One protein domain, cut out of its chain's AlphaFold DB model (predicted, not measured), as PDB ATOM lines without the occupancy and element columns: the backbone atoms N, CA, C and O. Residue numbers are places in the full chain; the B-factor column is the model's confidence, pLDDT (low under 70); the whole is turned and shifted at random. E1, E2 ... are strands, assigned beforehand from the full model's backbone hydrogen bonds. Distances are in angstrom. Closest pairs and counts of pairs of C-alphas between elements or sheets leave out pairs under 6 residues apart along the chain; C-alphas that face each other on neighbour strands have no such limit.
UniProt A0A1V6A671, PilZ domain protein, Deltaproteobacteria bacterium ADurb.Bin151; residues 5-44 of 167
ATOM      1  N   PHE A   5      25.842   4.477   8.434       78.69
ATOM      2  CA  PHE A   5      25.064   4.030   7.289       78.69
ATOM      3  C   PHE A   5      23.839   3.252   7.770       78.69
ATOM      4  O   PHE A   5      23.970   2.261   8.490       78.69
ATOM      5  N   PHE A   6      22.649   3.696   7.376       82.44
ATOM      6  CA  PHE A   6      21.385   3.052   7.722       82.44
ATOM      7  C   PHE A   6      20.817   2.348   6.502       82.44
ATOM      8  O   PHE A   6      20.911   2.870   5.395       82.44
ATOM      9  N   THR A   7      20.195   1.181   6.699       85.12
ATOM     10  CA  THR A   7      19.474   0.488   5.623       85.12
ATOM     11  C   THR A   7      18.075   0.083   6.051       85.12
ATOM     12  O   THR A   7      17.848  -0.259   7.210       85.12
ATOM     13  N   TYR A   8      17.137   0.097   5.106       83.19
ATOM     14  CA  TYR A   8      15.738  -0.242   5.344       83.19
ATOM     15  C   TYR A   8      15.091  -0.905   4.121       83.19
ATOM     16  O   TYR A   8      15.562  -0.775   2.989       83.19
ATOM     17  N   CYS A   9      14.002  -1.633   4.366       84.69
ATOM     18  CA  CYS A   9      13.163  -2.256   3.345       84.69
ATOM     19  C   CYS A   9      11.776  -1.599   3.380       84.69
ATOM     20  O   CYS A   9      11.061  -1.776   4.372       84.69
ATOM     21  N   PRO A  10      11.375  -0.843   2.343       77.44
ATOM     22  CA  PRO A  10      10.025  -0.305   2.254       77.44
ATOM     23  C   PRO A  10       9.006  -1.453   2.246       77.44
ATOM     24  O   PRO A  10       9.161  -2.419   1.504       77.44
ATOM     25  N   GLY A  11       7.977  -1.373   3.094       78.19
ATOM     26  CA  GLY A  11       6.872  -2.343   3.101       78.19
ATOM     27  C   GLY A  11       7.218  -3.758   3.586       78.19
ATOM     28  O   GLY A  11       6.467  -4.685   3.310       78.19
ATOM     29  N   GLY A  12       8.349  -3.962   4.276       63.81
ATOM     30  CA  GLY A  12       8.696  -5.256   4.890       63.81
ATOM     31  C   GLY A  12       9.084  -6.373   3.912       63.81
ATOM     32  O   GLY A  12       9.404  -7.481   4.343       63.81
ATOM     33  N   GLN A  13       9.109  -6.108   2.603       61.00
ATOM     34  CA  GLN A  13       9.542  -7.088   1.609       61.00
ATOM     35  C   GLN A  13      11.072  -7.202   1.566       61.00
ATOM     36  O   GLN A  13      11.800  -6.225   1.736       61.00
ATOM     37  N   LYS A  14      11.587  -8.416   1.316       63.03
ATOM     38  CA  LYS A  14      13.034  -8.720   1.352       63.03
ATOM     39  C   LYS A  14      13.862  -7.908   0.335       63.03
ATOM     40  O   LYS A  14      15.073  -7.782   0.526       63.03
ATOM     41  N   LYS A  15      13.242  -7.364  -0.722       72.62
ATOM     42  CA  LYS A  15      13.839  -6.491  -1.749       72.62
ATOM     43  C   LYS A  15      12.764  -5.559  -2.339       72.62
ATOM     44  O   LYS A  15      11.617  -5.991  -2.400       72.62
ATOM     45  N   PRO A  16      13.120  -4.359  -2.838       71.81
ATOM     46  CA  PRO A  16      14.448  -3.733  -2.824       71.81
ATOM     47  C   PRO A  16      14.808  -3.120  -1.457       71.81
ATOM     48  O   PRO A  16      13.943  -2.650  -0.722       71.81
ATOM     49  N   ARG A  17      16.099  -3.143  -1.099       83.25
ATOM     50  CA  ARG A  17      16.633  -2.505   0.117       83.25
ATOM     51  C   ARG A  17      17.283  -1.177  -0.247       83.25
ATOM     52  O   ARG A  17      17.982  -1.085  -1.255       83.25
ATOM     53  N   PHE A  18      17.096  -0.178   0.601       86.75
ATOM     54  CA  PHE A  18      17.671   1.151   0.431       86.75
ATOM     55  C   PHE A  18      18.589   1.483   1.591       86.75
ATOM     56  O   PHE A  18      18.398   0.977   2.699       86.75
ATOM     57  N   GLY A  19      19.584   2.319   1.328       87.69
ATOM     58  CA  GLY A  19      20.486   2.817   2.349       87.69
ATOM     59  C   GLY A  19      20.787   4.295   2.183       87.69
ATOM     60  O   GLY A  19      20.584   4.856   1.109       87.69
ATOM     61  N   PHE A  20      21.210   4.925   3.272       87.31
ATOM     62  CA  PHE A  20      21.590   6.333   3.314       87.31
ATOM     63  C   PHE A  20      22.578   6.592   4.451       87.31
ATOM     64  O   PHE A  20      22.586   5.899   5.472       87.31
ATOM     65  N   GLU A  21      23.396   7.621   4.284       84.81
ATOM     66  CA  GLU A  21      24.249   8.139   5.344       84.81
ATOM     67  C   GLU A  21      23.442   9.042   6.270       84.81
ATOM     68  O   GLU A  21      22.656   9.882   5.820       84.81
ATOM     69  N   ALA A  22      23.646   8.898   7.574       88.56
ATOM     70  CA  ALA A  22      23.021   9.755   8.564       88.56
ATOM     71  C   ALA A  22      23.901   9.960   9.798       88.56
ATOM     72  O   ALA A  22      24.879   9.250  10.046       88.56
ATOM     73  N   ARG A  23      23.518  10.941  10.609       87.06
ATOM     74  CA  ARG A  23      24.035  11.144  11.965       87.06
ATOM     75  C   ARG A  23      22.907  10.982  12.965       87.06
ATOM     76  O   ARG A  23      21.788  11.408  12.696       87.06
ATOM     77  N   ILE A  24      23.216  10.405  14.120       86.81
ATOM     78  CA  ILE A  24      22.305  10.442  15.265       86.81
ATOM     79  C   ILE A  24      22.342  11.864  15.816       86.81
ATOM     80  O   ILE A  24      23.393  12.321  16.261       86.81
ATOM     81  N   GLU A  25      21.213  12.561  15.757       89.00
ATOM     82  CA  GLU A  25      21.080  13.885  16.365       89.00
ATOM     83  C   GLU A  25      20.654  13.780  17.819       89.00
ATOM     84  O   GLU A  25      21.173  14.492  18.673       89.00
ATOM     85  N   THR A  26      19.699  12.903  18.120       90.00
ATOM     86  CA  THR A  26      19.155  12.763  19.472       90.00
ATOM     87  C   THR A  26      18.601  11.361  19.675       90.00
ATOM     88  O   THR A  26      18.105  10.729  18.744       90.00
ATOM     89  N   ILE A  27      18.681  10.880  20.912       89.25
ATOM     90  CA  ILE A  27      17.982   9.685  21.372       89.25
ATOM     91  C   ILE A  27      17.005  10.152  22.446       89.25
ATOM     92  O   ILE A  27      17.422  10.765  23.427       89.25
ATOM     93  N   SER A  28      15.711   9.930  22.244       90.69
ATOM     94  CA  SER A  28      14.691  10.333  23.210       90.69
ATOM     95  C   SER A  28      14.631   9.376  24.407       90.69
ATOM     96  O   SER A  28      15.065   8.223  24.305       90.69
ATOM     97  N   PRO A  29      14.053   9.809  25.545       91.12
ATOM     98  CA  PRO A  29      13.883   8.952  26.722       91.12
ATOM     99  C   PRO A  29      13.094   7.661  26.451       91.12
ATOM    100  O   PRO A  29      13.349   6.640  27.083       91.12
ATOM    101  N   ASP A  30      12.186   7.669  25.471       93.06
ATOM    102  CA  ASP A  30      11.439   6.491  25.014       93.06
ATOM    103  C   ASP A  30      12.201   5.642  23.976       93.06
ATOM    104  O   ASP A  30      11.614   4.814  23.283       93.06
ATOM    105  N   LYS A  31      13.529   5.812  23.891       86.62
ATOM    106  CA  LYS A  31      14.457   5.048  23.041       86.62
ATOM    107  C   LYS A  31      14.215   5.201  21.535       86.62
ATOM    108  O   LYS A  31      14.649   4.345  20.760       86.62
ATOM    109  N   ARG A  32      13.580   6.290  21.086       91.44
ATOM    110  CA  ARG A  32      13.548   6.628  19.655       91.44
ATOM    111  C   ARG A  32      14.846   7.317  19.268       91.44
ATOM    112  O   ARG A  32      15.401   8.107  20.027       91.44
ATOM    113  N   ILE A  33      15.325   7.021  18.067       87.12
ATOM    114  CA  ILE A  33      16.552   7.596  17.521       87.12
ATOM    115  C   ILE A  33      16.157   8.567  16.414       87.12
ATOM    116  O   ILE A  33      15.538   8.170  15.427       87.12
ATOM    117  N   PHE A  34      16.531   9.832  16.571       88.75
ATOM    118  CA  PHE A  34      16.348  10.867  15.562       88.75
ATOM    119  C   PHE A  34      17.613  10.969  14.719       88.75
ATOM    120  O   PHE A  34      18.717  11.182  15.231       88.75
ATOM    121  N   LEU A  35      17.440  10.770  13.415       88.81
ATOM    122  CA  LEU A  35      18.522  10.712  12.445       88.81
ATOM    123  C   LEU A  35      18.463  11.930  11.530       88.81
ATOM    124  O   LEU A  35      17.446  12.167  10.880       88.81
ATOM    125  N   ARG A  36      19.585  12.633  11.389       89.25
ATOM    126  CA  ARG A  36      19.775  13.586  10.298       89.25
ATOM    127  C   ARG A  36      20.370  12.881   9.103       89.25
ATOM    128  O   ARG A  36      21.536  12.485   9.126       89.25
ATOM    129  N   ARG A  37      19.562  12.765   8.056       90.31
ATOM    130  CA  ARG A  37      19.978  12.261   6.750       90.31
ATOM    131  C   ARG A  37      21.032  13.189   6.135       90.31
ATOM    132  O   ARG A  37      20.865  14.407   6.140       90.31
ATOM    133  N   LEU A  38      22.114  12.603   5.632       88.75
ATOM    134  CA  LEU A  38      23.223  13.290   4.964       88.75
ATOM    135  C   LEU A  38      23.290  12.990   3.464       88.75
ATOM    136  O   LEU A  38      23.859  13.780   2.720       88.75
ATOM    137  N   SER A  39      22.692  11.881   3.023       86.12
ATOM    138  CA  SER A  39      22.600  11.504   1.612       86.12
ATOM    139  C   SER A  39      21.170  11.128   1.237       86.12
ATOM    140  O   SER A  39      20.409  10.640   2.076       86.12
ATOM    141  N   GLU A  40      20.809  11.278  -0.035       89.50
ATOM    142  CA  GLU A  40      19.563  10.691  -0.528       89.50
ATOM    143  C   GLU A  40      19.605   9.154  -0.423       89.50
ATOM    144  O   GLU A  40      20.685   8.561  -0.544       89.50
ATOM    145  N   PRO A  41      18.460   8.492  -0.167       88.75
ATOM    146  CA  PRO A  41      18.389   7.041  -0.188       88.75
ATOM    147  C   PRO A  41      18.750   6.492  -1.565       88.75
ATOM    148  O   PRO A  41      18.232   6.941  -2.583       88.75
ATOM    149  N   PHE A  42      19.593   5.468  -1.587       81.81
ATOM    150  CA  PHE A  42      19.963   4.757  -2.805       81.81
ATOM    151  C   PHE A  42      19.704   3.263  -2.651       81.81
ATOM    152  O   PHE A  42      19.728   2.719  -1.542       81.81
ATOM    153  N   ALA A  43      19.437   2.588  -3.769       82.56
ATOM    154  CA  ALA A  43      19.309   1.138  -3.782       82.56
ATOM    155  C   ALA A  43      20.632   0.521  -3.312       82.56
ATOM    156  O   ALA A  43      21.687   0.788  -3.885       82.56
ATOM    157  N   CYS A  44      20.585  -0.289  -2.256       72.06
ATOM    158  CA  CYS A  44      21.779  -0.893  -1.679       72.06
ATOM    159  C   CYS A  44      21.621  -2.414  -1.599       72.06
ATOM    160  O   CYS A  44      20.626  -2.937  -1.092       72.06
TER     161      CYS A  44
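AT A GLANCE: This is residues 5 to 44 of the 167 residues of the protein "PilZ domain protein" of Deltaproteobacteria bacterium ADurb.Bin151 (UniProt A0A1V6A671). Picture an arch made by one long strand, E2, which bends sharply near its middle; a short strand pairs with each limb, E1 beside the first and E3 beside the second, so that two hairpins share E2 and make a bent, strongly twisted three-stranded sheet. After E3 the last stretch of the printed part returns along the arch, and residues 42 to 43 pair with the first limb of E2. The 40 printed residues hold three named strands, E1, E2 and E3 along the chain, and no named helix; the sheet order is E1, E2, E3, all antiparallel. The class is all strand, although under half of the residues, 19 of 40, are in named elements. The whole is loose, with a radius of gyration of the C-alphas of 11.6 A, and flat, spanning 32 by 21 by 11 A.

IN THESE COORDINATES: Look first for E2, residues 18 to 27, the longest strand. Find C-alpha 18 at (17.671, 1.151, 0.431); from there the strand runs to C-alpha 27 at (17.982, 9.685, 21.372), 22.6 A away, and bends by 71 degrees at residue 21. E1 is residues 5 to 8, beginning at C-alpha 5 at (25.064, 4.030, 7.289) and 10.4 A from first to last C-alpha. E3 is residues 33 to 37, 12.2 A long, and ends at C-alpha 37 at (19.978, 12.261, 6.750).

HOW THE PARTS SIT: Start at E2, the inner strand, whose pairing is staggered: residues 18 to 21 pair with E1 and residues 22 to 27 with E3. The three form a meander, each strand the antiparallel neighbour of the one before. E1 and E2 are a hairpin with 113 degrees between their directions; the C-alphas of Thr 7 and Gly 19 face each other at 4.1 A, and N 6 and O 20 are within hydrogen-bond range at 2.9 A. E2 and E3 are a hairpin with 127 degrees between their directions; here the C-alphas of Ala 22 and Arg 37 face each other at 4.3 A, and N 34 and O 26 are within hydrogen-bond range at 2.8 A. The edge strands E1 and E3 are apart. Residues 42 to 43 form a short antiparallel pairing with residues 18 to 19 of E2.

THE WHOLE: The two C-alphas farthest apart are those of Lys 15 and Pro 29, at 32.4 A. The printed part runs from 5 to 44 without a cut, and its first and last C-alphas are 10.7 A apart. The link from E2 to E3 is tight and the link from E1 to E2 is short. The mean pLDDT of the printed part is 83.7, and residues 12 to 14 are under 70.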